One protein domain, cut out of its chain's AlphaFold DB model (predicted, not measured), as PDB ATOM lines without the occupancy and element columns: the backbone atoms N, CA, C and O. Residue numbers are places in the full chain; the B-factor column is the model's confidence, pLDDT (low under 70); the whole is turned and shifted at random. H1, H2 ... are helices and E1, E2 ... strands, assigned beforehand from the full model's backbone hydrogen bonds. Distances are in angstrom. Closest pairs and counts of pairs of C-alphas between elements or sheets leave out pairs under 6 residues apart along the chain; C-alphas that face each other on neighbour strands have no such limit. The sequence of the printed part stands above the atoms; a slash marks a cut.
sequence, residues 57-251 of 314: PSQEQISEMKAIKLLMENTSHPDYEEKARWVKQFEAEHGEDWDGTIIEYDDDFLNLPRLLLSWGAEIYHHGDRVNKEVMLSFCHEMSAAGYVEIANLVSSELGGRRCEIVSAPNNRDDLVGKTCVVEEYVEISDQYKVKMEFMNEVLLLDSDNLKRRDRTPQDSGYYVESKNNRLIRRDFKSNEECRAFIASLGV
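AT A GLANCE: This is residues 57 to 251 of the 314 residues of the protein "RING-type domain-containing protein" of Thalassiosira oceanica (UniProt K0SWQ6). A strongly twisted antiparallel sheet of five strands, curled like part of a barrel, makes one lobe; from its strand E2 a train of helices leads away, H3 and H5 first, then H4, then the hairpin of H1 and H2 at the far end. A third, separate part is the two-stranded hairpin E6 and E7 with H6 near its base, joined to the sheet by residues 213 to 221; residues 226 to 231, at the hairpin's tip, stick out. The 195 printed residues hold six named helices and seven named strands in the order H1 H2 H3 H4 H5 E1 E2 E3 E4 E5 E6 E7 H6, class mixed, helices and strands. The large sheet runs E4 E3 E2 E1 E5. The whole is loose, with a radius of gyration of the C-alphas of 20.1 A and spans of 57, 47 and 32 A.

IN THESE COORDINATES: In the large sheet, E1 is residues 162 to 165, E2 residues 179 to 186 and 19.4 A long, E3 residues 191 to 196 and 15.1 A, E4 residues 202 to 206 and 13.4 A, and E5 residues 210 to 212. E2 begins at C-alpha 179, (-49.193, 4.747, 58.104), and bends by 64 degrees at residue 183. H3 is residues 108 to 118, 14.6 A, and H5 residues 148 to 154, 10.0 A. H4 is residues 132 to 144, 18.9 A. H1, residues 59 to 71, is 18.3 A long and begins at C-alpha 59, (-21.243, -9.091, 50.762). H2, residues 80 to 94, is 20.7 A long. E6, residues 222 to 227, and E7, residues 230 to 235, are 16.1 A each. H6, residues 239 to 251, is 18.5 A long and ends at C-alpha 251, (-40.481, 27.784, 66.505).

HOW THE PARTS SIT: E1 to E4 form a meander, each strand the antiparallel neighbour of the one before. In the hairpin E2 and E3, N 183 and O 193 are 2.8 A apart, within hydrogen-bond range; in the hairpin E1 and E2, N 163 and O 180 are 2.8 A apart; in the hairpin E3 and E4, N 194 and O 203 are 2.8 A apart. E5 is antiparallel to E1, with N 164 and O 211 at 2.8 A. H3 is on this sheet, over E2, at a height over the sheet of 10.5 A, slantwise to the strands at 50 degrees to E2 on the local plane. H5 only grazes the sheet with residues 149 to 154; its closest C-alphas to E2 are those of Leu 153 and Glu 184, 5.8 A. H3 and H5 only just touch, with 3 pairs of C-alphas within 8 A, the closest Leu 110 and Ile 150. H4 and H5, a helical hairpin, touch at a shallow tilt of 19 degrees, opposite ways, through residues 138 to 143 of H4; the closest C-alphas are Cys 139 and Ala 151, 4.6 A. H4 with residues 141 to 144 touches H1 at a steep tilt of 60 degrees, closest at Ala 67 and Glu 141, 6.5 A. H1 touches H2, its helical hairpin partner, with residues 65 to 69 alone, closest at Ile 68 and Lys 83, 6.2 A. E6 and E7 are an antiparallel hairpin, with N 225 and O 232 at 2.9 A; the closest C-alphas of E6 and H6 are Tyr 222 and Cys 242, 6.2 A. E5 and E6 are apart. Every O i to N i+4 pair is within hydrogen-bond range in H1, H2, H5 and H6; in H3 it is 6 of 7 and in H4 7 of 9.

THE WHOLE: The two C-alphas farthest apart are those of Ala 92 and Asn 171, 61.0 A. The printed part has no cut. The links from H2 to H3, H3 to H4 and E1 to E2 are long, 13 residues each. The mean pLDDT of the printed part is 81.6; 26 residues are under 70, among them residues 96 to 111.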
ATOM      1  N   PRO A  57     -13.710 -10.362  50.970       75.62
ATOM      2  CA  PRO A  57     -14.570  -9.369  50.340       75.62
ATOM      3  C   PRO A  57     -15.874  -9.191  51.140       75.62
ATOM      4  O   PRO A  57     -16.324 -10.110  51.830       75.62
ATOM      5  N   SER A  58     -16.457  -7.991  51.087       72.75
ATOM      6  CA  SER A  58     -17.782  -7.745  51.667       72.75
ATOM      7  C   SER A  58     -18.881  -8.429  50.854       72.75
ATOM      8  O   SER A  58     -18.689  -8.729  49.674       72.75
ATOM      9  N   GLN A  59     -20.053  -8.612  51.469       71.44
ATOM     10  CA  GLN A  59     -21.243  -9.091  50.762       71.44
ATOM     11  C   GLN A  59     -21.569  -8.228  49.531       71.44
ATOM     12  O   GLN A  59     -21.805  -8.762  48.454       71.44
ATOM     13  N   GLU A  60     -21.489  -6.900  49.655       68.75
ATOM     14  CA  GLU A  60     -21.681  -5.961  48.538       68.75
ATOM     15  C   GLU A  60     -20.700  -6.210  47.387       68.75
ATOM     16  O   GLU A  60     -21.110  -6.272  46.233       68.75
ATOM     17  N   GLN A  61     -19.410  -6.403  47.686       73.94
ATOM     18  CA  GLN A  61     -18.391  -6.634  46.657       73.94
ATOM     19  C   GLN A  61     -18.608  -7.962  45.922       73.94
ATOM     20  O   GLN A  61     -18.398  -8.042  44.712       73.94
ATOM     21  N   ILE A  62     -19.022  -9.010  46.639       76.38
ATOM     22  CA  ILE A  62     -19.336 -10.313  46.037       76.38
ATOM     23  C   ILE A  62     -20.557 -10.184  45.132       76.38
ATOM     24  O   ILE A  62     -20.548 -10.677  44.004       76.38
ATOM     25  N   SER A  63     -21.605  -9.521  45.605       71.69
ATOM     26  CA  SER A  63     -22.837  -9.400  44.844       71.69
ATOM     27  C   SER A  63     -22.693  -8.456  43.645       71.69
ATOM     28  O   SER A  63     -23.190  -8.760  42.562       71.69
ATOM     29  N   GLU A  64     -21.920  -7.373  43.767       73.62
ATOM     30  CA  GLU A  64     -21.489  -6.549  42.630       73.62
ATOM     31  C   GLU A  64     -20.720  -7.395  41.605       73.62
ATOM     32  O   GLU A  64     -21.015  -7.334  40.411       73.62
ATOM     33  N   MET A  65     -19.812  -8.274  42.051       81.19
ATOM     34  CA  MET A  65     -19.109  -9.183  41.144       81.19
ATOM     35  C   MET A  65     -20.052 -10.124  40.400       81.19
ATOM     36  O   MET A  65     -19.911 -10.294  39.186       81.19
ATOM     37  N   LYS A  66     -21.017 -10.725  41.100       80.62
ATOM     38  CA  LYS A  66     -21.989 -11.638  40.486       80.62
ATOM     39  C   LYS A  66     -22.872 -10.894  39.479       80.62
ATOM     40  O   LYS A  66     -23.044 -11.384  38.366       80.62
ATOM     41  N   ALA A  67     -23.338  -9.688  39.822       73.62
ATOM     42  CA  ALA A  67     -24.097  -8.824  38.915       73.62
ATOM     43  C   ALA A  67     -23.304  -8.499  37.646       73.62
ATOM     44  O   ALA A  67     -23.813  -8.632  36.535       73.62
ATOM     45  N   ILE A  68     -22.042  -8.092  37.799       76.25
ATOM     46  CA  ILE A  68     -21.201  -7.717  36.665       76.25
ATOM     47  C   ILE A  68     -20.937  -8.923  35.756       76.25
ATOM     48  O   ILE A  68     -21.045  -8.774  34.539       76.25
ATOM     49  N   LYS A  69     -20.651 -10.113  36.309       80.31
ATOM     50  CA  LYS A  69     -20.492 -11.350  35.519       80.31
ATOM     51  C   LYS A  69     -21.726 -11.649  34.664       80.31
ATOM     52  O   LYS A  69     -21.570 -12.001  33.501       80.31
ATOM     53  N   LEU A  70     -22.923 -11.469  35.220       74.25
ATOM     54  CA  LEU A  70     -24.174 -11.675  34.493       74.25
ATOM     55  C   LEU A  70     -24.372 -10.626  33.384       74.25
ATOM     56  O   LEU A  70     -24.649 -10.965  32.240       74.25
ATOM     57  N   LEU A  71     -24.147  -9.343  33.689       68.31
ATOM     58  CA  LEU A  71     -24.254  -8.257  32.705       68.31
ATOM     59  C   LEU A  71     -23.244  -8.395  31.552       68.31
ATOM     60  O   LEU A  71     -23.471  -7.876  30.460       68.31
ATOM     61  N   MET A  72     -22.132  -9.094  31.784       73.44
ATOM     62  CA  MET A  72     -21.126  -9.398  30.768       73.44
ATOM     63  C   MET A  72     -21.554 -10.475  29.761       73.44
ATOM     64  O   MET A  72     -20.872 -10.629  28.749       73.44
ATOM     65  N   GLU A  73     -22.671 -11.184  29.960       71.44
ATOM     66  CA  GLU A  73     -23.226 -12.074  28.924       71.44
ATOM     67  C   GLU A  73     -23.577 -11.296  27.645       71.44
ATOM     68  O   GLU A  73     -23.452 -11.814  26.532       71.44
ATOM     69  N   ASN A  74     -23.935 -10.013  27.781       70.81
ATOM     70  CA  ASN A  74     -24.115  -9.109  26.655       70.81
ATOM     71  C   ASN A  74     -22.823  -8.335  26.353       70.81
ATOM     72  O   ASN A  74     -22.585  -7.234  26.855       70.81
ATOM     73  N   THR A  75     -22.016  -8.872  25.440       73.94
ATOM     74  CA  THR A  75     -20.755  -8.258  24.982       73.94
ATOM     75  C   THR A  75     -20.927  -6.909  24.274       73.94
ATOM     76  O   THR A  75     -19.938  -6.253  23.959       73.94
ATOM     77  N   SER A  76     -22.167  -6.497  23.992       72.69
ATOM     78  CA  SER A  76     -22.503  -5.233  23.322       72.69
ATOM     79  C   SER A  76     -22.695  -4.070  24.303       72.69
ATOM     80  O   SER A  76     -22.928  -2.943  23.868       72.69
ATOM     81  N   HIS A  77     -22.645  -4.327  25.618       68.00
ATOM     82  CA  HIS A  77     -22.812  -3.301  26.646       68.00
ATOM     83  C   HIS A  77     -21.666  -2.269  26.565       68.00
ATOM     84  O   HIS A  77     -20.502  -2.673  26.531       68.00
ATOM     85  N   PRO A  78     -21.947  -0.949  26.586       72.25
ATOM     86  CA  PRO A  78     -20.924   0.095  26.428       72.25
ATOM     87  C   PRO A  78     -19.772  -0.031  27.440       72.25
ATOM     88  O   PRO A  78     -18.610   0.127  27.079       72.25
ATOM     89  N   ASP A  79     -20.087  -0.428  28.675       72.31
ATOM     90  CA  ASP A  79     -19.094  -0.616  29.746       72.31
ATOM     91  C   ASP A  79     -18.498  -2.039  29.841       72.31
ATOM     92  O   ASP A  79     -17.873  -2.378  30.849       72.31
ATOM     93  N   TYR A  80     -18.698  -2.910  28.840       77.25
ATOM     94  CA  TYR A  80     -18.272  -4.319  28.899       77.25
ATOM     95  C   TYR A  80     -16.776  -4.478  29.214       77.25
ATOM     96  O   TYR A  80     -16.407  -5.271  30.077       77.25
ATOM     97  N   GLU A  81     -15.902  -3.709  28.556       80.19
ATOM     98  CA  GLU A  81     -14.450  -3.835  28.746       80.19
ATOM     99  C   GLU A  81     -13.990  -3.448  30.157       80.19
ATOM    100  O   GLU A  81     -13.060  -4.054  30.701       80.19
ATOM    101  N   GLU A  82     -14.621  -2.438  30.759       80.00
ATOM    102  CA  GLU A  82     -14.321  -2.007  32.123       80.00
ATOM    103  C   GLU A  82     -14.795  -3.049  33.136       80.00
ATOM    104  O   GLU A  82     -14.008  -3.506  33.969       80.00
ATOM    105  N   LYS A  83     -16.046  -3.493  32.990       79.56
ATOM    106  CA  LYS A  83     -16.659  -4.559  33.786       79.56
ATOM    107  C   LYS A  83     -15.842  -5.854  33.734       79.56
ATOM    108  O   LYS A  83     -15.500  -6.415  34.774       79.56
ATOM    109  N   ALA A  84     -15.408  -6.264  32.541       83.38
ATOM    110  CA  ALA A  84     -14.565  -7.441  32.343       83.38
ATOM    111  C   ALA A  84     -13.190  -7.313  33.005       83.38
ATOM    112  O   ALA A  84     -12.652  -8.291  33.531       83.38
ATOM    113  N   ARG A  85     -12.603  -6.113  32.986       85.50
ATOM    114  CA  ARG A  85     -11.331  -5.839  33.662       85.50
ATOM    115  C   ARG A  85     -11.481  -5.936  35.177       85.50
ATOM    116  O   ARG A  85     -10.613  -6.517  35.823       85.50
ATOM    117  N   TRP A  86     -12.570  -5.394  35.716       82.62
ATOM    118  CA  TRP A  86     -12.873  -5.448  37.142       82.62
ATOM    119  C   TRP A  86     -13.104  -6.890  37.610       82.62
ATOM    120  O   TRP A  86     -12.468  -7.305  38.576       82.62
ATOM    121  N   VAL A  87     -13.899  -7.691  36.884       82.19
ATOM    122  CA  VAL A  87     -14.158  -9.103  37.242       82.19
ATOM    123  C   VAL A  87     -12.868  -9.912  37.237       82.19
ATOM    124  O   VAL A  87     -12.559 -10.553  38.235       82.19
ATOM    125  N   LYS A  88     -12.055  -9.811  36.177       85.50
ATOM    126  CA  LYS A  88     -10.757 -10.505  36.119       85.50
ATOM    127  C   LYS A  88      -9.834 -10.112  37.266       85.50
ATOM    128  O   LYS A  88      -9.082 -10.942  37.768       85.50
ATOM    129  N   GLN A  89      -9.848  -8.838  37.657       82.06
ATOM    130  CA  GLN A  89      -9.064  -8.373  38.792       82.06
ATOM    131  C   GLN A  89      -9.593  -8.960  40.103       82.06
ATOM    132  O   GLN A  89      -8.795  -9.456  40.892       82.06
ATOM    133  N   PHE A  90     -10.911  -8.948  40.310       81.69
ATOM    134  CA  PHE A  90     -11.542  -9.560  41.471       81.69
ATOM    135  C   PHE A  90     -11.196 -11.053  41.547       81.69
ATOM    136  O   PHE A  90     -10.610 -11.488  42.529       81.69
ATOM    137  N   GLU A  91     -11.422 -11.829  40.488       83.19
ATOM    138  CA  GLU A  91     -11.114 -13.266  40.447       83.19
ATOM    139  C   GLU A  91      -9.628 -13.571  40.664       83.19
ATOM    140  O   GLU A  91      -9.285 -14.496  41.392       83.19
ATOM    141  N   ALA A  92      -8.714 -12.774  40.104       80.94
ATOM    142  CA  ALA A  92      -7.282 -12.950  40.350       80.94
ATOM    143  C   ALA A  92      -6.881 -12.616  41.799       80.94
ATOM    144  O   ALA A  92      -5.901 -13.153  42.324       80.94
ATOM    145  N   GLU A  93      -7.591 -11.688  42.440       74.75
ATOM    146  CA  GLU A  93      -7.337 -11.282  43.823       74.75
ATOM    147  C   GLU A  93      -7.898 -12.276  44.832       74.75
ATOM    148  O   GLU A  93      -7.303 -12.485  45.894       74.75
ATOM    149  N   HIS A  94      -9.044 -12.848  44.495       74.12
ATOM    150  CA  HIS A  94      -9.936 -13.451  45.451       74.12
ATOM    151  C   HIS A  94     -10.236 -14.934  45.083       74.12
ATOM    152  O   HIS A  94     -10.336 -15.785  45.962       74.12
ATOM    153  N   GLY A  95     -10.259 -15.298  43.806       73.62
ATOM    154  CA  GLY A  95     -10.613 -16.630  43.298       73.62
ATOM    155  C   GLY A  95     -11.856 -16.568  42.406       73.62
ATOM    156  O   GLY A  95     -12.649 -15.636  42.524       73.62
ATOM    157  N   GLU A  96     -12.003 -17.530  41.494       64.25
ATOM    158  CA  GLU A  96     -13.093 -17.565  40.500       64.25
ATOM    159  C   GLU A  96     -14.442 -17.989  41.112       64.25
ATOM    160  O   GLU A  96     -15.484 -17.433  40.746       64.25
ATOM    161  N   ASP A  97     -14.397 -18.881  42.109       62.25
ATOM    162  CA  ASP A  97     -15.546 -19.446  42.819       62.25
ATOM    163  C   ASP A  97     -15.552 -18.990  44.284       62.25
ATOM    164  O   ASP A  97     -14.882 -19.559  45.148       62.25
ATOM    165  N   TRP A  98     -16.306 -17.926  44.565       62.09
ATOM    166  CA  TRP A  98     -16.515 -17.445  45.929       62.09
ATOM    167  C   TRP A  98     -17.704 -18.135  46.592       62.09
ATOM    168  O   TRP A  98     -18.842 -17.679  46.465       62.09
ATOM    169  N   ASP A  99     -17.411 -19.204  47.336       54.16
ATOM    170  CA  ASP A  99     -18.317 -19.896  48.269       54.16
ATOM    171  C   ASP A  99     -17.959 -19.660  49.758       54.16
ATOM    172  O   ASP A  99     -18.593 -20.207  50.660       54.16
ATOM    173  N   GLY A 100     -16.923 -18.851  50.014       54.66
ATOM    174  CA  GLY A 100     -16.283 -18.701  51.322       54.66
ATOM    175  C   GLY A 100     -16.973 -17.750  52.310       54.66
ATOM    176  O   GLY A 100     -18.004 -17.144  52.037       54.66
ATOM    177  N   THR A 101     -16.357 -17.595  53.490       55.16
ATOM    178  CA  THR A 101     -16.848 -16.764  54.604       55.16
ATOM    179  C   THR A 101     -17.042 -15.299  54.198       55.16
ATOM    180  O   THR A 101     -16.073 -14.550  54.056       55.16
ATOM    181  N   ILE A 102     -18.304 -14.897  54.062       60.06
ATOM    182  CA  ILE A 102     -18.735 -13.515  53.855       60.06
ATOM    183  C   ILE A 102     -18.573 -12.751  55.170       60.06
ATOM    184  O   ILE A 102     -18.964 -13.231  56.235       60.06
ATOM    185  N   ILE A 103     -17.995 -11.550  55.104       55.88
ATOM    186  CA  ILE A 103     -18.151 -10.592  56.197       55.88
ATOM    187  C   ILE A 103     -19.459  -9.854  55.952       55.88
ATOM    188  O   ILE A 103     -19.543  -9.004  55.060       55.88
ATOM    189  N   GLU A 104     -20.460 -10.198  56.752       54.22
ATOM    190  CA  GLU A 104     -21.668  -9.405  56.921       54.22
ATOM    191  C   GLU A 104     -21.255  -8.114  57.637       54.22
ATOM    192  O   GLU A 104     -20.920  -8.093  58.823       54.22
ATOM    193  N   TYR A 105     -21.159  -7.040  56.862       51.88
ATOM    194  CA  TYR A 105     -21.338  -5.709  57.420       51.88
ATOM    195  C   TYR A 105     -22.836  -5.617  57.745       51.88
ATOM    196  O   TYR A 105     -23.619  -6.210  57.011       51.88
ATOM    197  N   ASP A 106     -23.180  -4.984  58.866       46.88
ATOM    198  CA  ASP A 106     -24.520  -4.927  59.482       46.88
ATOM    199  C   ASP A 106     -25.720  -4.848  58.520       46.88
ATOM    200  O   ASP A 106     -25.579  -4.468  57.361       46.88
ATOM    201  N   ASP A 107     -26.922  -5.069  59.070       47.09
ATOM    202  CA  ASP A 107     -28.272  -4.938  58.470       47.09
ATOM    203  C   ASP A 107     -28.520  -3.727  57.520       47.09
ATOM    204  O   ASP A 107     -29.556  -3.639  56.853       47.09
ATOM    205  N   ASP A 108     -27.585  -2.781  57.420       54.75
ATOM    206  CA  ASP A 108     -27.529  -1.656  56.482       54.75
ATOM    207  C   ASP A 108     -27.770  -2.039  55.016       54.75
ATOM    208  O   ASP A 108     -28.358  -1.247  54.270       54.75
ATOM    209  N   PHE A 109     -27.408  -3.263  54.620       52.56
ATOM    210  CA  PHE A 109     -27.576  -3.751  53.250       52.56
ATOM    211  C   PHE A 109     -29.050  -3.764  52.783       52.56
ATOM    212  O   PHE A 109     -29.351  -3.395  51.646       52.56
ATOM    213  N   LEU A 110     -29.992  -4.112  53.666       57.72
ATOM    214  CA  LEU A 110     -31.436  -4.026  53.392       57.72
ATOM    215  C   LEU A 110     -32.054  -2.726  53.900       57.72
ATOM    216  O   LEU A 110     -33.066  -2.266  53.358       57.72
ATOM    217  N   ASN A 111     -31.470  -2.129  54.942       68.00
ATOM    218  CA  ASN A 111     -32.007  -0.906  55.524       68.00
ATOM    219  C   ASN A 111     -31.916   0.270  54.552       68.00
ATOM    220  O   ASN A 111     -32.845   1.074  54.515       68.00
ATOM    221  N   LEU A 112     -30.856   0.373  53.741       76.81
ATOM    222  CA  LEU A 112     -30.704   1.494  52.815       76.81
ATOM    223  C   LEU A 112     -31.750   1.482  51.678       76.81
ATOM    224  O   LEU A 112     -32.425   2.504  51.513       76.81
ATOM    225  N   PRO A 113     -31.981   0.375  50.939       83.88
ATOM    226  CA  PRO A 113     -33.070   0.304  49.964       83.88
ATOM    227  C   PRO A 113     -34.438   0.599  50.581       83.88
ATOM    228  O   PRO A 113     -35.186   1.421  50.052       83.88
ATOM    229  N   ARG A 114     -34.750  -0.005  51.737       86.00
ATOM    230  CA  ARG A 114     -36.015   0.239  52.452       86.00
ATOM    231  C   ARG A 114     -36.160   1.706  52.836       86.00
ATOM    232  O   ARG A 114     -37.213   2.294  52.618       86.00
ATOM    233  N   LEU A 115     -35.099   2.315  53.359       86.06
ATOM    234  CA  LEU A 115     -35.074   3.731  53.695       86.06
ATOM    235  C   LEU A 115     -35.393   4.574  52.458       86.06
ATOM    236  O   LEU A 115     -36.382   5.300  52.475       86.06
ATOM    237  N   LEU A 116     -34.624   4.432  51.377       90.19
ATOM    238  CA  LEU A 116     -34.795   5.213  50.149       90.19
ATOM    239  C   LEU A 116     -36.205   5.067  49.558       90.19
ATOM    240  O   LEU A 116     -36.862   6.070  49.271       90.19
ATOM    241  N   LEU A 117     -36.707   3.836  49.430       92.62
ATOM    242  CA  LEU A 117     -38.043   3.556  48.890       92.62
ATOM    243  C   LEU A 117     -39.147   4.166  49.751       92.62
ATOM    244  O   LEU A 117     -40.121   4.712  49.231       92.62
ATOM    245  N   SER A 118     -38.976   4.138  51.069       92.31
ATOM    246  CA  SER A 118     -39.931   4.714  52.007       92.31
ATOM    247  C   SER A 118     -39.976   6.253  51.976       92.31
ATOM    248  O   SER A 118     -40.965   6.848  52.414       92.31
ATOM    249  N   TRP A 119     -38.930   6.887  51.437       93.69
ATOM    250  CA  TRP A 119     -38.848   8.315  51.104       93.69
ATOM    251  C   TRP A 119     -39.255   8.620  49.657       93.69
ATOM    252  O   TRP A 119     -39.134   9.757  49.207       93.69
ATOM    253  N   GLY A 120     -39.767   7.625  48.930       92.25
ATOM    254  CA  GLY A 120     -40.287   7.808  47.582       92.25
ATOM    255  C   GLY A 120     -39.249   7.707  46.476       92.25
ATOM    256  O   GLY A 120     -39.530   8.147  45.362       92.25
ATOM    257  N   ALA A 121     -38.078   7.117  46.742       91.19
ATOM    258  CA  ALA A 121     -37.117   6.830  45.687       91.19
ATOM    259  C   ALA A 121     -37.771   6.020  44.554       91.19
ATOM    260  O   ALA A 121     -38.613   5.139  44.766       91.19
ATOM    261  N   GLU A 122     -37.380   6.362  43.333       89.50
ATOM    262  CA  GLU A 122     -37.751   5.647  42.119       89.50
ATOM    263  C   GLU A 122     -36.554   4.832  41.643       89.50
ATOM    264  O   GLU A 122     -35.400   5.221  41.840       89.50
ATOM    265  N   ILE A 123     -36.835   3.689  41.026       85.62
ATOM    266  CA  ILE A 123     -35.807   2.763  40.563       85.62
ATOM    267  C   ILE A 123     -35.507   3.070  39.100       85.62
ATOM    268  O   ILE A 123     -36.416   3.173  38.271       85.62
ATOM    269  N   TYR A 124     -34.219   3.199  38.798       82.56
ATOM    270  CA  TYR A 124     -33.705   3.418  37.455       82.56
ATOM    271  C   TYR A 124     -32.749   2.288  37.087       82.56
ATOM    272  O   TYR A 124     -31.928   1.873  37.906       82.56
ATOM    273  N   HIS A 125     -32.832   1.818  35.848       75.31
ATOM    274  CA  HIS A 125     -31.940   0.815  35.273       75.31
ATOM    275  C   HIS A 125     -31.458   1.336  33.919       75.31
ATOM    276  O   HIS A 125     -32.250   1.840  33.130       75.31
ATOM    277  N   HIS A 126     -30.142   1.329  33.696       69.88
ATOM    278  CA  HIS A 126     -29.495   1.925  32.514       69.88
ATOM    279  C   HIS A 126     -29.908   3.375  32.179       69.88
ATOM    280  O   HIS A 126     -29.862   3.791  31.026       69.88
ATOM    281  N   GLY A 127     -30.257   4.171  33.195       70.31
ATOM    282  CA  GLY A 127     -30.659   5.574  33.031       70.31
ATOM    283  C   GLY A 127     -32.151   5.779  32.757       70.31
ATOM    284  O   GLY A 127     -32.625   6.909  32.857       70.31
ATOM    285  N   ASP A 128     -32.900   4.703  32.519       73.75
ATOM    286  CA  ASP A 128     -34.344   4.738  32.317       73.75
ATOM    287  C   ASP A 128     -35.089   4.317  33.586       73.75
ATOM    288  O   ASP A 128     -34.636   3.474  34.363       73.75
ATOM    289  N   ARG A 129     -36.256   4.923  33.823       78.44
ATOM    290  CA  ARG A 129     -37.111   4.541  34.951       78.44
ATOM    291  C   ARG A 129     -37.666   3.142  34.698       78.44
ATOM    292  O   ARG A 129     -38.290   2.907  33.663       78.44
ATOM    293  N   VAL A 130     -37.489   2.242  35.660       80.06
ATOM    294  CA  VAL A 130     -37.956   0.859  35.536       80.06
ATOM    295  C   VAL A 130     -39.487   0.834  35.500       80.06
ATOM    296  O   VAL A 130     -40.154   1.373  36.385       80.06
ATOM    297  N   ASN A 131     -40.050   0.221  34.458       80.56
ATOM    298  CA  ASN A 131     -41.484  -0.050  34.330       80.56
ATOM    299  C   ASN A 131     -41.783  -1.526  34.670       80.56
ATOM    300  O   ASN A 131     -40.867  -2.295  34.947       80.56
ATOM    301  N   LYS A 132     -43.056  -1.948  34.638       74.31
ATOM    302  CA  LYS A 132     -43.444  -3.329  34.994       74.31
ATOM    303  C   LYS A 132     -42.764  -4.404  34.130       74.31
ATOM    304  O   LYS A 132     -42.459  -5.473  34.641       74.31
ATOM    305  N   GLU A 133     -42.505  -4.121  32.854       72.88
ATOM    306  CA  GLU A 133     -41.883  -5.073  31.921       72.88
ATOM    307  C   GLU A 133     -40.385  -5.246  32.207       72.88
ATOM    308  O   GLU A 133     -39.887  -6.369  32.252       72.88
ATOM    309  N   VAL A 134     -39.682  -4.141  32.473       79.50
ATOM    310  CA  VAL A 134     -38.243  -4.133  32.788       79.50
ATOM    311  C   VAL A 134     -37.975  -4.556  34.241       79.50
ATOM    312  O   VAL A 134     -36.887  -5.032  34.559       79.50
ATOM    313  N   MET A 135     -38.964  -4.439  35.137       83.50
ATOM    314  CA  MET A 135     -38.804  -4.813  36.548       83.50
ATOM    315  C   MET A 135     -38.493  -6.301  36.716       83.50
ATOM    316  O   MET A 135     -37.662  -6.654  37.546       83.50
ATOM    317  N   LEU A 136     -39.107  -7.172  35.911       81.69
ATOM    318  CA  LEU A 136     -38.864  -8.615  35.982       81.69
ATOM    319  C   LEU A 136     -37.425  -8.972  35.600       81.69
ATOM    320  O   LEU A 136     -36.769  -9.716  36.328       81.69
ATOM    321  N   SER A 137     -36.911  -8.415  34.496       81.56
ATOM    322  CA  SER A 137     -35.515  -8.632  34.101       81.56
ATOM    323  C   SER A 137     -34.553  -8.054  35.135       81.56
ATOM    324  O   SER A 137     -33.610  -8.731  35.528       81.56
ATOM    325  N   PHE A 138     -34.841  -6.859  35.654       83.00
ATOM    326  CA  PHE A 138     -34.041  -6.233  36.705       83.00
ATOM    327  C   PHE A 138     -33.994  -7.079  37.989       83.00
ATOM    328  O   PHE A 138     -32.918  -7.331  38.530       83.00
ATOM    329  N   CYS A 139     -35.137  -7.595  38.451       86.31
ATOM    330  CA  CYS A 139     -35.207  -8.466  39.628       86.31
ATOM    331  C   CYS A 139     -34.478  -9.797  39.402       86.31
ATOM    332  O   CYS A 139     -33.840 -10.313  40.323       86.31
ATOM    333  N   HIS A 140     -34.537 -10.347  38.186       83.62
ATOM    334  CA  HIS A 140     -33.782 -11.543  37.822       83.62
ATOM    335  C   HIS A 140     -32.268 -11.286  37.877       83.62
ATOM    336  O   HIS A 140     -31.539 -12.069  38.486       83.62
ATOM    337  N   GLU A 141     -31.800 -10.165  37.316       79.56
ATOM    338  CA  GLU A 141     -30.391  -9.754  37.382       79.56
ATOM    339  C   GLU A 141     -29.918  -9.590  38.833       79.56
ATOM    340  O   GLU A 141     -28.886 -10.137  39.225       79.56
ATOM    341  N   MET A 142     -30.707  -8.894  39.657       80.81
ATOM    342  CA  MET A 142     -30.436  -8.723  41.083       80.81
ATOM    343  C   MET A 142     -30.394 -10.054  41.837       80.81
ATOM    344  O   MET A 142     -29.492 -10.282  42.642       80.81
ATOM    345  N   SER A 143     -31.342 -10.951  41.578       83.12
ATOM    346  CA  SER A 143     -31.394 -12.258  42.242       83.12
ATOM    347  C   SER A 143     -30.185 -13.112  41.878       83.12
ATOM    348  O   SER A 143     -29.553 -13.689  42.763       83.12
ATOM    349  N   ALA A 144     -29.800 -13.134  40.599       72.75
ATOM    350  CA  ALA A 144     -28.607 -13.838  40.139       72.75
ATOM    351  C   ALA A 144     -27.312 -13.225  40.705       72.75
ATOM    352  O   ALA A 144     -26.345 -13.937  40.984       72.75
ATOM    353  N   ALA A 145     -27.320 -11.916  40.967       68.69
ATOM    354  CA  ALA A 145     -26.263 -11.225  41.690       68.69
ATOM    355  C   ALA A 145     -26.204 -11.558  43.194       68.69
ATOM    356  O   ALA A 145     -25.250 -11.181  43.863       68.69
ATOM    357  N   GLY A 146     -27.187 -12.275  43.746       69.00
ATOM    358  CA  GLY A 146     -27.283 -12.571  45.178       69.00
ATOM    359  C   GLY A 146     -28.052 -11.522  45.989       69.00
ATOM    360  O   GLY A 146     -28.096 -11.616  47.212       69.00
ATOM    361  N   TYR A 147     -28.701 -10.556  45.335       76.62
ATOM    362  CA  TYR A 147     -29.555  -9.533  45.950       76.62
ATOM    363  C   TYR A 147     -31.028  -9.958  46.002       76.62
ATOM    364  O   TYR A 147     -31.922  -9.173  45.689       76.62
ATOM    365  N   VAL A 148     -31.284 -11.209  46.392       82.38
ATOM    366  CA  VAL A 148     -32.615 -11.841  46.336       82.38
ATOM    367  C   VAL A 148     -33.651 -11.069  47.154       82.38
ATOM    368  O   VAL A 148     -34.743 -10.795  46.674       82.38
ATOM    369  N   GLU A 149     -33.310 -10.653  48.371       82.19
ATOM    370  CA  GLU A 149     -34.255  -9.947  49.243       82.19
ATOM    371  C   GLU A 149     -34.609  -8.551  48.725       82.19
ATOM    372  O   GLU A 149     -35.759  -8.133  48.834       82.19
ATOM    373  N   ILE A 150     -33.652  -7.836  48.123       83.25
ATOM    374  CA  ILE A 150     -33.938  -6.536  47.506       83.25
ATOM    375  C   ILE A 150     -34.748  -6.745  46.223       83.25
ATOM    376  O   ILE A 150     -35.688  -5.994  45.994       83.25
ATOM    377  N   ALA A 151     -34.446  -7.775  45.426       87.44
ATOM    378  CA  ALA A 151     -35.231  -8.126  44.243       87.44
ATOM    379  C   ALA A 151     -36.697  -8.411  44.613       87.44
ATOM    380  O   ALA A 151     -37.603  -7.824  44.030       87.44
ATOM    381  N   ASN A 152     -36.931  -9.224  45.646       87.69
ATOM    382  CA  ASN A 152     -38.272  -9.504  46.166       87.69
ATOM    383  C   ASN A 152     -38.945  -8.253  46.749       87.69
ATOM    384  O   ASN A 152     -40.157  -8.088  46.645       87.69
ATOM    385  N   LEU A 153     -38.170  -7.357  47.364       89.00
ATOM    386  CA  LEU A 153     -38.690  -6.095  47.876       89.00
ATOM    387  C   LEU A 153     -39.190  -5.194  46.744       89.00
ATOM    388  O   LEU A 153     -40.244  -4.589  46.881       89.00
ATOM    389  N   VAL A 154     -38.446  -5.080  45.645       89.31
ATOM    390  CA  VAL A 154     -38.754  -4.131  44.562       89.31
ATOM    391  C   VAL A 154     -39.609  -4.714  43.439       89.31
ATOM    392  O   VAL A 154     -40.074  -3.962  42.585       89.31
ATOM    393  N   SER A 155     -39.844  -6.029  43.440       88.44
ATOM    394  CA  SER A 155     -40.670  -6.713  42.438       88.44
ATOM    395  C   SER A 155     -42.128  -6.244  42.449       88.44
ATOM    396  O   SER A 155     -42.805  -6.291  41.421       88.44
ATOM    397  N   SER A 156     -42.602  -5.758  43.599       90.06
ATOM    398  CA  SER A 156     -43.956  -5.244  43.791       90.06
ATOM    399  C   SER A 156     -44.000  -3.715  43.796       90.06
ATOM    400  O   SER A 156     -43.052  -3.036  44.186       90.06
ATOM    401  N   GLU A 157     -45.139  -3.145  43.398       89.25
ATOM    402  CA  GLU A 157     -45.303  -1.692  43.256       89.25
ATOM    403  C   GLU A 157     -45.101  -0.927  44.575       89.25
ATOM    404  O   GLU A 157     -44.533   0.174  44.587       89.25
ATOM    405  N   LEU A 158     -45.564  -1.514  45.682       93.69
ATOM    406  CA  LEU A 158     -45.532  -0.906  47.011       93.69
ATOM    407  C   LEU A 158     -44.407  -1.438  47.901       93.69
ATOM    408  O   LEU A 158     -44.225  -0.919  48.999       93.69
ATOM    409  N   GLY A 159     -43.637  -2.433  47.463       92.88
ATOM    410  CA  GLY A 159     -42.616  -3.059  48.296       92.88
ATOM    411  C   GLY A 159     -41.536  -2.077  48.766       92.88
ATOM    412  O   GLY A 159     -41.016  -1.257  48.009       92.88
ATOM    413  N   GLY A 160     -41.268  -2.078  50.076       92.06
ATOM    414  CA  GLY A 160     -40.356  -1.137  50.735       92.06
ATOM    415  C   GLY A 160     -40.886   0.293  50.855       92.06
ATOM    416  O   GLY A 160     -40.278   1.114  51.545       92.06
ATOM    417  N   ARG A 161     -42.016   0.612  50.219       94.25
ATOM    418  CA  ARG A 161     -42.608   1.948  50.260       94.25
ATOM    419  C   ARG A 161     -43.419   2.145  51.530       94.25
ATOM    420  O   ARG A 161     -43.907   1.206  52.162       94.25
ATOM    421  N   ARG A 162     -43.570   3.417  51.896       95.44
ATOM    422  CA  ARG A 162     -44.503   3.833  52.937       95.44
ATOM    423  C   ARG A 162     -45.887   4.006  52.329       95.44
ATOM    424  O   ARG A 162     -46.038   4.608  51.264       95.44
ATOM    425  N   CYS A 163     -46.888   3.499  53.026       95.69
ATOM    426  CA  CYS A 163     -48.277   3.539  52.618       95.69
ATOM    427  C   CYS A 163     -49.160   4.078  53.742       95.69
ATOM    428  O   CYS A 163     -48.824   4.016  54.925       95.69
ATOM    429  N   GLU A 164     -50.310   4.598  53.347       94.94
ATOM    430  CA  GLU A 164     -51.446   4.885  54.209       94.94
ATOM    431  C   GLU A 164     -52.511   3.812  53.987       94.94
ATOM    432  O   GLU A 164     -52.791   3.439  52.844       94.94
ATOM    433  N   ILE A 165     -53.097   3.326  55.078       94.75
ATOM    434  CA  ILE A 165     -54.225   2.396  55.024       94.75
ATOM    435  C   ILE A 165     -55.480   3.209  54.710       94.75
ATOM    436  O   ILE A 165     -55.912   4.030  55.518       94.75
ATOM    437  N   VAL A 166     -56.058   3.000  53.531       95.00
ATOM    438  CA  VAL A 166     -57.239   3.747  53.060       95.00
ATOM    439  C   VAL A 166     -58.549   3.009  53.306       95.00
ATOM    440  O   VAL A 166     -59.607   3.635  53.326       95.00
ATOM    441  N   SER A 167     -58.491   1.698  53.525       91.44
ATOM    442  CA  SER A 167     -59.643   0.881  53.899       91.44
ATOM    443  C   SER A 167     -59.217  -0.210  54.879       91.44
ATOM    444  O   SER A 167     -58.118  -0.755  54.784       91.44
ATOM    445  N   ALA A 168     -60.065  -0.481  55.872       76.75
ATOM    446  CA  ALA A 168     -59.767  -1.442  56.923       76.75
ATOM    447  C   ALA A 168     -60.194  -2.863  56.524       76.75
ATOM    448  O   ALA A 168     -61.332  -3.057  56.087       76.75
ATOM    449  N   PRO A 169     -59.359  -3.882  56.774       73.00
ATOM    450  CA  PRO A 169     -59.832  -5.257  56.823       73.00
ATOM    451  C   PRO A 169     -60.688  -5.469  58.077       73.00
ATOM    452  O   PRO A 169     -60.362  -4.970  59.155       73.00
ATOM    453  N   ASN A 170     -61.738  -6.286  57.969       72.50
ATOM    454  CA  ASN A 170     -62.391  -6.930  59.116       72.50
ATOM    455  C   ASN A 170     -62.794  -5.986  60.276       72.50
ATOM    456  O   ASN A 170     -62.531  -6.293  61.440       72.50
ATOM    457  N   ASN A 171     -63.447  -4.856  59.977       75.88
ATOM    458  CA  ASN A 171     -63.947  -3.874  60.959       75.88
ATOM    459  C   ASN A 171     -62.866  -3.203  61.840       75.88
ATOM    460  O   ASN A 171     -63.183  -2.661  62.900       75.88
ATOM    461  N   ARG A 172     -61.590  -3.214  61.431       86.31
ATOM    462  CA  ARG A 172     -60.501  -2.465  62.088       86.31
ATOM    463  C   ARG A 172     -60.449  -1.009  61.610       86.31
ATOM    464  O   ARG A 172     -59.419  -0.536  61.130       86.31
ATOM    465  N   ASP A 173     -61.562  -0.285  61.728       87.19
ATOM    466  CA  ASP A 173     -61.667   1.117  61.279       87.19
ATOM    467  C   ASP A 173     -60.655   2.038  61.985       87.19
ATOM    468  O   ASP A 173     -60.279   3.084  61.461       87.19
ATOM    469  N   ASP A 174     -60.139   1.609  63.141       88.94
ATOM    470  CA  ASP A 174     -59.053   2.260  63.874       88.94
ATOM    471  C   ASP A 174     -57.726   2.337  63.098       88.94
ATOM    472  O   ASP A 174     -56.815   3.057  63.514       88.94
ATOM    473  N   LEU A 175     -57.583   1.569  62.014       90.69
ATOM    474  CA  LEU A 175     -56.387   1.539  61.175       90.69
ATOM    475  C   LEU A 175     -56.443   2.517  60.002       90.69
ATOM    476  O   LEU A 175     -55.393   2.864  59.463       90.69
ATOM    477  N   VAL A 176     -57.630   2.981  59.609       92.31
ATOM    478  CA  VAL A 176     -57.776   3.882  58.460       92.31
ATOM    479  C   VAL A 176     -57.065   5.208  58.740       92.31
ATOM    480  O   VAL A 176     -57.201   5.799  59.810       92.31
ATOM    481  N   GLY A 177     -56.266   5.668  57.778       90.19
ATOM    482  CA  GLY A 177     -55.425   6.859  57.889       90.19
ATOM    483  C   GLY A 177     -54.096   6.637  58.619       90.19
ATOM    484  O   GLY A 177     -53.236   7.524  58.611       90.19
ATOM    485  N   LYS A 178     -53.879   5.461  59.230       91.38
ATOM    486  CA  LYS A 178     -52.570   5.109  59.791       91.38
ATOM    487  C   LYS A 178     -51.584   4.772  58.683       91.38
ATOM    488  O   LYS A 178     -51.939   4.389  57.568       91.38
ATOM    489  N   THR A 179     -50.314   4.930  59.023       93.38
ATOM    490  CA  THR A 179     -49.193   4.747  58.104       93.38
ATOM    491  C   THR A 179     -48.443   3.465  58.428       93.38
ATOM    492  O   THR A 179     -48.361   3.038  59.582       93.38
ATOM    493  N   CYS A 180     -47.940   2.821  57.386       93.88
ATOM    494  CA  CYS A 180     -47.217   1.561  57.457       93.88
ATOM    495  C   CYS A 180     -46.110   1.534  56.399       93.88
ATOM    496  O   CYS A 180     -46.096   2.346  55.473       93.88
ATOM    497  N   VAL A 181     -45.165   0.613  56.545       94.31
ATOM    498  CA  VAL A 181     -44.137   0.331  55.539       94.31
ATOM    499  C   VAL A 181     -44.315  -1.102  55.066       94.31
ATOM    500  O   VAL A 181     -44.446  -2.013  55.885       94.31
ATOM    501  N   VAL A 182     -44.328  -1.300  53.752       95.31
ATOM    502  CA  VAL A 182     -44.437  -2.633  53.159       95.31
ATOM    503  C   VAL A 182     -43.114  -3.370  53.340       95.31
ATOM    504  O   VAL A 182     -42.067  -2.929  52.860       95.31
ATOM    505  N   GLU A 183     -43.155  -4.499  54.040       91.94
ATOM    506  CA  GLU A 183     -41.981  -5.341  54.244       91.94
ATOM    507  C   GLU A 183     -41.730  -6.258  53.051       91.94
ATOM    508  O   GLU A 183     -40.573  -6.421  52.654       91.94
ATOM    509  N   GLU A 184     -42.807  -6.830  52.513       91.56
ATOM    510  CA  GLU A 184     -42.794  -7.895  51.515       91.56
ATOM    511  C   GLU A 184     -44.165  -7.985  50.823       91.56
ATOM    512  O   GLU A 184     -45.198  -7.669  51.423       91.56
ATOM    513  N   TYR A 185     -44.171  -8.438  49.573       92.56
ATOM    514  CA  TYR A 185     -45.376  -8.872  48.872       92.56
ATOM    515  C   TYR A 185     -45.415 -10.401  48.821       92.56
ATOM    516  O   TYR A 185     -44.448 -11.040  48.412       92.56
ATOM    517  N   VAL A 186     -46.528 -10.982  49.260       91.94
ATOM    518  CA  VAL A 186     -46.727 -12.427  49.360       91.94
ATOM    519  C   VAL A 186     -47.574 -12.886  48.178       91.94
ATOM    520  O   VAL A 186     -48.801 -12.787  48.206       91.94
ATOM    521  N   GLU A 187     -46.916 -13.423  47.149       87.19
ATOM    522  CA  GLU A 187     -47.555 -13.826  45.884       87.19
ATOM    523  C   GLU A 187     -48.684 -14.851  46.073       87.19
ATOM    524  O   GLU A 187     -49.709 -14.777  45.403       87.19
ATOM    525  N   ILE A 188     -48.527 -15.797  47.009       89.00
ATOM    526  CA  ILE A 188     -49.493 -16.891  47.230       89.00
ATOM    527  C   ILE A 188     -50.858 -16.360  47.680       89.00
ATOM    528  O   ILE A 188     -51.892 -16.921  47.317       89.00
ATOM    529  N   SER A 189     -50.859 -15.311  48.501       90.12
ATOM    530  CA  SER A 189     -52.073 -14.706  49.048       90.12
ATOM    531  C   SER A 189     -52.480 -13.420  48.333       90.12
ATOM    532  O   SER A 189     -53.503 -12.863  48.701       90.12
ATOM    533  N   ASP A 190     -51.692 -12.948  47.359       91.38
ATOM    534  CA  ASP A 190     -51.856 -11.642  46.701       91.38
ATOM    535  C   ASP A 190     -51.980 -10.477  47.708       91.38
ATOM    536  O   ASP A 190     -52.813  -9.581  47.590       91.38
ATOM    537  N   GLN A 191     -51.154 -10.520  48.760       94.62
ATOM    538  CA  GLN A 191     -51.234  -9.589  49.888       94.62
ATOM    539  C   GLN A 191     -49.879  -8.990  50.232       94.62
ATOM    540  O   GLN A 191     -48.834  -9.627  50.116       94.62
ATOM    541  N   TYR A 192     -49.906  -7.764  50.734       95.25
ATOM    542  CA  TYR A 192     -48.745  -7.084  51.278       95.25
ATOM    543  C   TYR A 192     -48.620  -7.348  52.770       95.25
ATOM    544  O   TYR A 192     -49.532  -7.069  53.550       95.25
ATOM    545  N   LYS A 193     -47.441  -7.811  53.181       95.06
ATOM    546  CA  LYS A 193     -47.035  -7.805  54.579       95.06
ATOM    547  C   LYS A 193     -46.547  -6.409  54.928       95.06
ATOM    548  O   LYS A 193     -45.527  -5.950  54.412       95.06
ATOM    549  N   VAL A 194     -47.271  -5.728  55.806       94.69
ATOM    550  CA  VAL A 194     -46.955  -4.361  56.222       94.69
ATOM    551  C   VAL A 194     -46.615  -4.304  57.699       94.69
ATOM    552  O   VAL A 194     -47.251  -4.952  58.529       94.69
ATOM    553  N   LYS A 195     -45.629  -3.478  58.035       93.81
ATOM    554  CA  LYS A 195     -45.300  -3.121  59.409       93.81
ATOM    555  C   LYS A 195     -45.878  -1.754  59.725       93.81
ATOM    556  O   LYS A 195     -45.598  -0.777  59.025       93.81
ATOM    557  N   MET A 196     -46.686  -1.686  60.772       92.50
ATOM    558  CA  MET A 196     -47.299  -0.438  61.208       92.50
ATOM    559  C   MET A 196     -46.241   0.532  61.740       92.50
ATOM    560  O   MET A 196     -45.293   0.136  62.419       92.50
ATOM    561  N   GLU A 197     -46.392   1.825  61.452       89.50
ATOM    562  CA  GLU A 197     -45.557   2.836  62.097       89.50
ATOM    563  C   GLU A 197     -46.037   3.056  63.535       89.50
ATOM    564  O   GLU A 197     -47.239   3.115  63.796       89.50
ATOM    565  N   PHE A 198     -45.098   3.184  64.477       85.19
ATOM    566  CA  PHE A 198     -45.357   3.438  65.909       85.19
ATOM    567  C   PHE A 198     -46.122   2.340  66.662       85.19
ATOM    568  O   PHE A 198     -46.278   2.412  67.880       85.19
ATOM    569  N   MET A 199     -46.549   1.295  65.961       84.69
ATOM    570  CA  MET A 199     -47.131   0.091  66.524       84.69
ATOM    571  C   MET A 199     -46.240  -1.079  66.133       84.69
ATOM    572  O   MET A 199     -45.899  -1.240  64.967       84.69
ATOM    573  N   ASN A 200     -45.876  -1.933  67.084       82.12
ATOM    574  CA  ASN A 200     -45.150  -3.164  66.768       82.12
ATOM    575  C   ASN A 200     -46.117  -4.257  66.264       82.12
ATOM    576  O   ASN A 200     -46.106  -5.380  66.758       82.12
ATOM    577  N   GLU A 201     -47.013  -3.885  65.346       91.50
ATOM    578  CA  GLU A 201     -48.034  -4.737  64.731       91.50
ATOM    579  C   GLU A 201     -47.671  -4.936  63.253       91.50
ATOM    580  O   GLU A 201     -47.280  -3.991  62.561       91.50
ATOM    581  N   VAL A 202     -47.785  -6.177  62.780       94.00
ATOM    582  CA  VAL A 202     -47.591  -6.560  61.377       94.00
ATOM    583  C   VAL A 202     -48.919  -7.090  60.854       94.00
ATOM    584  O   VAL A 202     -49.565  -7.893  61.526       94.00
ATOM    585  N   LEU A 203     -49.320  -6.637  59.669       93.62
ATOM    586  CA  LEU A 203     -50.600  -6.965  59.047       93.62
ATOM    587  C   LEU A 203     -50.389  -7.515  57.637       93.62
ATOM    588  O   LEU A 203     -49.399  -7.195  56.981       93.62
ATOM    589  N   LEU A 204     -51.348  -8.314  57.175       94.12
ATOM    590  CA  LEU A 204     -51.489  -8.696  55.773       94.12
ATOM    591  C   LEU A 204     -52.658  -7.906  55.196       94.12
ATOM    592  O   LEU A 204     -53.761  -7.966  55.743       94.12
ATOM    593  N   LEU A 205     -52.391  -7.125  54.155       94.12
ATOM    594  CA  LEU A 205     -53.350  -6.207  53.548       94.12
ATOM    595  C   LEU A 205     -53.386  -6.399  52.037       94.12
ATOM    596  O   LEU A 205     -52.343  -6.586  51.409       94.12
ATOM    597  N   ASP A 206     -54.575  -6.297  51.457       93.44
ATOM    598  CA  ASP A 206     -54.736  -6.327  50.008       93.44
ATOM    599  C   ASP A 206     -54.201  -5.022  49.401       93.44
ATOM    600  O   ASP A 206     -54.139  -3.979  50.064       93.44
ATOM    601  N   SER A 207     -53.858  -5.047  48.110       93.06
ATOM    602  CA  SER A 207     -53.413  -3.837  47.403       93.06
ATOM    603  C   SER A 207     -54.435  -2.695  47.496       93.06
ATOM    604  O   SER A 207     -54.046  -1.535  47.611       93.06
ATOM    605  N   ASP A 208     -55.731  -3.015  47.506       93.38
ATOM    606  CA  ASP A 208     -56.827  -2.039  47.586       93.38
ATOM    607  C   ASP A 208     -56.962  -1.384  48.974       93.38
ATOM    608  O   ASP A 208     -57.614  -0.344  49.124       93.38
ATOM    609  N   ASN A 209     -56.332  -1.960  50.005       94.44
ATOM    610  CA  ASN A 209     -56.283  -1.355  51.335       94.44
ATOM    611  C   ASN A 209     -55.199  -0.285  51.458       94.44
ATOM    612  O   ASN A 209     -55.209   0.483  52.423       94.44
ATOM    613  N   LEU A 210     -54.274  -0.216  50.501       95.81
ATOM    614  CA  LEU A 210     -53.057   0.570  50.610       95.81
ATOM    615  C   LEU A 210     -52.994   1.671  49.561       95.81
ATOM    616  O   LEU A 210     -53.248   1.475  48.376       95.81
ATOM    617  N   LYS A 211     -52.548   2.849  49.993       95.94
ATOM    618  CA  LYS A 211     -52.172   3.940  49.096       95.94
ATOM    619  C   LYS A 211     -50.756   4.389  49.402       95.94
ATOM    620  O   LYS A 211     -50.438   4.676  50.552       95.94
ATOM    621  N   ARG A 212     -49.905   4.488  48.378       95.12
ATOM    622  CA  ARG A 212     -48.541   5.020  48.524       95.12
ATOM    623  C   ARG A 212     -48.575   6.410  49.171       95.12
ATOM    624  O   ARG A 212     -49.286   7.301  48.706       95.12
ATOM    625  N   ARG A 213     -47.784   6.580  50.231       94.31
ATOM    626  CA  ARG A 213     -47.606   7.826  50.982       94.31
ATOM    627  C   ARG A 213     -46.165   7.918  51.467       94.31
ATOM    628  O   ARG A 213     -45.843   7.512  52.582       94.31
ATOM    629  N   ASP A 214     -45.312   8.476  50.622       94.38
ATOM    630  CA  ASP A 214     -43.886   8.610  50.905       94.38
ATOM    631  C   ASP A 214     -43.623   9.540  52.101       94.38
ATOM    632  O   ASP A 214     -44.436  10.406  52.448       94.38
ATOM    633  N   ARG A 215     -42.480   9.342  52.762       92.06
ATOM    634  CA  ARG A 215     -42.014  10.245  53.821       92.06
ATOM    635  C   ARG A 215     -41.701  11.625  53.268       92.06
ATOM    636  O   ARG A 215     -41.243  11.779  52.139       92.06
ATOM    637  N   THR A 216     -41.872  12.627  54.118       89.19
ATOM    638  CA  THR A 216     -41.429  13.998  53.852       89.19
ATOM    639  C   THR A 216     -40.643  14.522  55.051       89.19
ATOM    640  O   THR A 216     -40.759  13.962  56.144       89.19
ATOM    641  N   PRO A 217     -39.869  15.613  54.915       85.19
ATOM    642  CA  PRO A 217     -39.199  16.227  56.062       85.19
ATOM    643  C   PRO A 217     -40.151  16.606  57.208       85.19
ATOM    644  O   PRO A 217     -39.736  16.638  58.361       85.19
ATOM    645  N   GLN A 218     -41.424  16.880  56.907       82.56
ATOM    646  CA  GLN A 218     -42.466  17.178  57.893       82.56
ATOM    647  C   GLN A 218     -43.241  15.931  58.354       82.56
ATOM    648  O   GLN A 218     -44.027  16.037  59.285       82.56
ATOM    649  N   ASP A 219     -43.055  14.771  57.720       84.88
ATOM    650  CA  ASP A 219     -43.766  13.508  57.979       84.88
ATOM    651  C   ASP A 219     -42.800  12.315  57.847       84.88
ATOM    652  O   ASP A 219     -43.025  11.381  57.075       84.88
ATOM    653  N   SER A 220     -41.665  12.390  58.548       85.31
ATOM    654  CA  SER A 220     -40.571  11.407  58.481       85.31
ATOM    655  C   SER A 220     -40.782  10.205  59.406       85.31
ATOM    656  O   SER A 220     -40.283   9.108  59.140       85.31
ATOM    657  N   GLY A 221     -41.497  10.428  60.511       86.19
ATOM    658  CA  GLY A 221     -41.746   9.474  61.591       86.19
ATOM    659  C   GLY A 221     -40.570   9.229  62.548       86.19
ATOM    660  O   GLY A 221     -40.693   8.472  63.506       86.19
ATOM    661  N   TYR A 222     -39.440   9.888  62.316       86.69
ATOM    662  CA  TYR A 222     -38.266   9.918  63.187       86.69
ATOM    663  C   TYR A 222     -37.477  11.205  62.922       86.69
ATOM    664  O   TYR A 222     -37.695  11.891  61.922       86.69
ATOM    665  N   TYR A 223     -36.530  11.532  63.794       85.88
ATOM    666  CA  TYR A 223     -35.643  12.680  63.626       85.88
ATOM    667  C   TYR A 223     -34.187  12.226  63.685       85.88
ATOM    668  O   TYR A 223     -33.839  11.397  64.520       85.88
ATOM    669  N   VAL A 224     -33.333  12.745  62.806       84.25
ATOM    670  CA  VAL A 224     -31.895  12.441  62.812       84.25
ATOM    671  C   VAL A 224     -31.136  13.714  63.136       84.25
ATOM    672  O   VAL A 224     -31.289  14.725  62.458       84.25
ATOM    673  N   GLU A 225     -30.312  13.653  64.173       81.19
ATOM    674  CA  GLU A 225     -29.474  14.753  64.629       81.19
ATOM    675  C   GLU A 225     -28.001  14.383  64.456       81.19
ATOM    676  O   GLU A 225     -27.593  13.281  64.817       81.19
ATOM    677  N   SER A 226     -27.180  15.296  63.938       78.06
ATOM    678  CA  SER A 226     -25.727  15.112  63.912       78.06
ATOM    679  C   SER A 226     -25.105  15.760  65.147       78.06
ATOM    680  O   SER A 226     -25.177  16.977  65.316       78.06
ATOM    681  N   LYS A 227     -24.487  14.962  66.022       74.62
ATOM    682  CA  LYS A 227     -23.734  15.428  67.195       74.62
ATOM    683  C   LYS A 227     -22.332  14.840  67.172       74.62
ATOM    684  O   LYS A 227     -22.188  13.626  67.121       74.62
ATOM    685  N   ASN A 228     -21.296  15.678  67.258       72.94
ATOM    686  CA  ASN A 228     -19.890  15.241  67.294       72.94
ATOM    687  C   ASN A 228     -19.523  14.269  66.150       72.94
ATOM    688  O   ASN A 228     -18.935  13.218  66.394       72.94
ATOM    689  N   ASN A 229     -19.913  14.591  64.910       63.09
ATOM    690  CA  ASN A 229     -19.770  13.726  63.724       63.09
ATOM    691  C   ASN A 229     -20.481  12.362  63.819       63.09
ATOM    692  O   ASN A 229     -20.184  11.458  63.041       63.09
ATOM    693  N   ARG A 230     -21.430  12.202  64.745       56.81
ATOM    694  CA  ARG A 230     -22.267  11.011  64.879       56.81
ATOM    695  C   ARG A 230     -23.712  11.348  64.538       56.81
ATOM    696  O   ARG A 230     -24.266  12.301  65.079       56.81
ATOM    697  N   LEU A 231     -24.331  10.534  63.687       70.94
ATOM    698  CA  LEU A 231     -25.769  10.589  63.443       70.94
ATOM    699  C   LEU A 231     -26.497   9.864  64.577       70.94
ATOM    700  O   LEU A 231     -26.206   8.709  64.887       70.94
ATOM    701  N   ILE A 232     -27.426  10.559  65.219       75.06
ATOM    702  CA  ILE A 232     -28.259  10.048  66.301       75.06
ATOM    703  C   ILE A 232     -29.697  10.085  65.812       75.06
ATOM    704  O   ILE A 232     -30.255  11.153  65.558       75.06
ATOM    705  N   ARG A 233     -30.300   8.906  65.687       82.19
ATOM    706  CA  ARG A 233     -31.719   8.766  65.389       82.19
ATOM    707  C   ARG A 233     -32.532   8.869  66.678       82.19
ATOM    708  O   ARG A 233     -32.208   8.243  67.683       82.19
ATOM    709  N   ARG A 234     -33.592   9.664  66.626       85.56
ATOM    710  CA  ARG A 234     -34.607   9.827  67.660       85.56
ATOM    711  C   ARG A 234     -35.929   9.298  67.119       85.56
ATOM    712  O   ARG A 234     -36.452   9.830  66.140       85.56
ATOM    713  N   ASP A 235     -36.453   8.272  67.771       85.81
ATOM    714  CA  ASP A 235     -37.771   7.713  67.477       85.81
ATOM    715  C   ASP A 235     -38.844   8.333  68.388       85.81
ATOM    716  O   ASP A 235     -38.543   8.894  69.447       85.81
ATOM    717  N   PHE A 236     -40.102   8.237  67.959       87.88
ATOM    718  CA  PHE A 236     -41.269   8.808  68.636       87.88
ATOM    719  C   PHE A 236     -42.320   7.729  68.903       87.88
ATOM    720  O   PHE A 236     -42.265   6.651  68.313       87.88
ATOM    721  N   LYS A 237     -43.283   8.004  69.788       87.00
ATOM    722  CA  LYS A 237     -44.389   7.077  70.085       87.00
ATOM    723  C   LYS A 237     -45.577   7.242  69.149       87.00
ATOM    724  O   LYS A 237     -46.438   6.371  69.114       87.00
ATOM    725  N   SER A 238     -45.650   8.354  68.428       86.75
ATOM    726  CA  SER A 238     -46.643   8.565  67.383       86.75
ATOM    727  C   SER A 238     -46.126   9.531  66.327       86.75
ATOM    728  O   SER A 238     -45.158  10.274  66.540       86.75
ATOM    729  N   ASN A 239     -46.803   9.546  65.182       83.06
ATOM    730  CA  ASN A 239     -46.475  10.478  64.118       83.06
ATOM    731  C   ASN A 239     -46.764  11.926  64.537       83.06
ATOM    732  O   ASN A 239     -46.006  12.839  64.230       83.06
ATOM    733  N   GLU A 240     -47.835  12.144  65.296       87.81
ATOM    734  CA  GLU A 240     -48.211  13.451  65.835       87.81
ATOM    735  C   GLU A 240     -47.122  13.997  66.760       87.81
ATOM    736  O   GLU A 240     -46.786  15.176  66.668       87.81
ATOM    737  N   GLU A 241     -46.519  13.144  67.596       90.69
ATOM    738  CA  GLU A 241     -45.389  13.523  68.449       90.69
ATOM    739  C   GLU A 241     -44.155  13.898  67.611       90.69
ATOM    740  O   GLU A 241     -43.539  14.938  67.854       90.69
ATOM    741  N   CYS A 242     -43.829  13.105  66.582       89.12
ATOM    742  CA  CYS A 242     -42.738  13.406  65.650       89.12
ATOM    743  C   CYS A 242     -42.953  14.756  64.950       89.12
ATOM    744  O   CYS A 242     -42.057  15.601  64.916       89.12
ATOM    745  N   ARG A 243     -44.158  14.987  64.422       87.12
ATOM    746  CA  ARG A 243     -44.533  16.232  63.741       87.12
ATOM    747  C   ARG A 243     -44.493  17.425  64.684       87.12
ATOM    748  O   ARG A 243     -43.968  18.469  64.309       87.12
ATOM    749  N   ALA A 244     -44.999  17.275  65.908       90.06
ATOM    750  CA  ALA A 244     -44.953  18.320  66.926       90.06
ATOM    751  C   ALA A 244     -43.508  18.672  67.304       90.06
ATOM    752  O   ALA A 244     -43.176  19.851  67.419       90.06
ATOM    753  N   PHE A 245     -42.631  17.672  67.430       90.75
ATOM    754  CA  PHE A 245     -41.210  17.897  67.677       90.75
ATOM    755  C   PHE A 245     -40.548  18.654  66.522       90.75
ATOM    756  O   PHE A 245     -39.927  19.689  66.755       90.75
ATOM    757  N   ILE A 246     -40.734  18.204  65.278       87.88
ATOM    758  CA  ILE A 246     -40.197  18.883  64.087       87.88
ATOM    759  C   ILE A 246     -40.722  20.324  64.003       87.88
ATOM    760  O   ILE A 246     -39.947  21.251  63.776       87.88
ATOM    761  N   ALA A 247     -42.014  20.538  64.264       88.06
ATOM    762  CA  ALA A 247     -42.606  21.871  64.308       88.06
ATOM    763  C   ALA A 247     -41.994  22.741  65.419       88.06
ATOM    764  O   ALA A 247     -41.716  23.914  65.186       88.06
ATOM    765  N   SER A 248     -41.721  22.175  66.601       88.44
ATOM    766  CA  SER A 248     -41.103  22.904  67.717       88.44
ATOM    767  C   SER A 248     -39.692  23.405  67.394       88.44
ATOM    768  O   SER A 248     -39.321  24.500  67.817       88.44
ATOM    769  N   LEU A 249     -38.934  22.664  66.576       83.94
ATOM    770  CA  LEU A 249     -37.630  23.112  66.081       83.94
ATOM    771  C   LEU A 249     -37.773  24.344  65.179       83.94
ATOM    772  O   LEU A 249     -36.943  25.247  65.243       83.94
ATOM    773  N   GLY A 250     -38.853  24.423  64.397       65.75
ATOM    774  CA  GLY A 250     -39.174  25.595  63.579       65.75
ATOM    775  C   GLY A 250     -39.583  26.834  64.386       65.75
ATOM    776  O   GLY A 250     -39.444  27.945  63.890       65.75
ATOM    777  N   VAL A 251     -40.048  26.673  65.631       56.06
ATOM    778  CA  VAL A 251     -40.481  27.784  66.505       56.06
ATOM    779  C   VAL A 251     -39.306  28.395  67.292       56.06
ATOM    780  O   VAL A 251     -39.372  29.555  67.690       56.06
TER     781      VAL A 251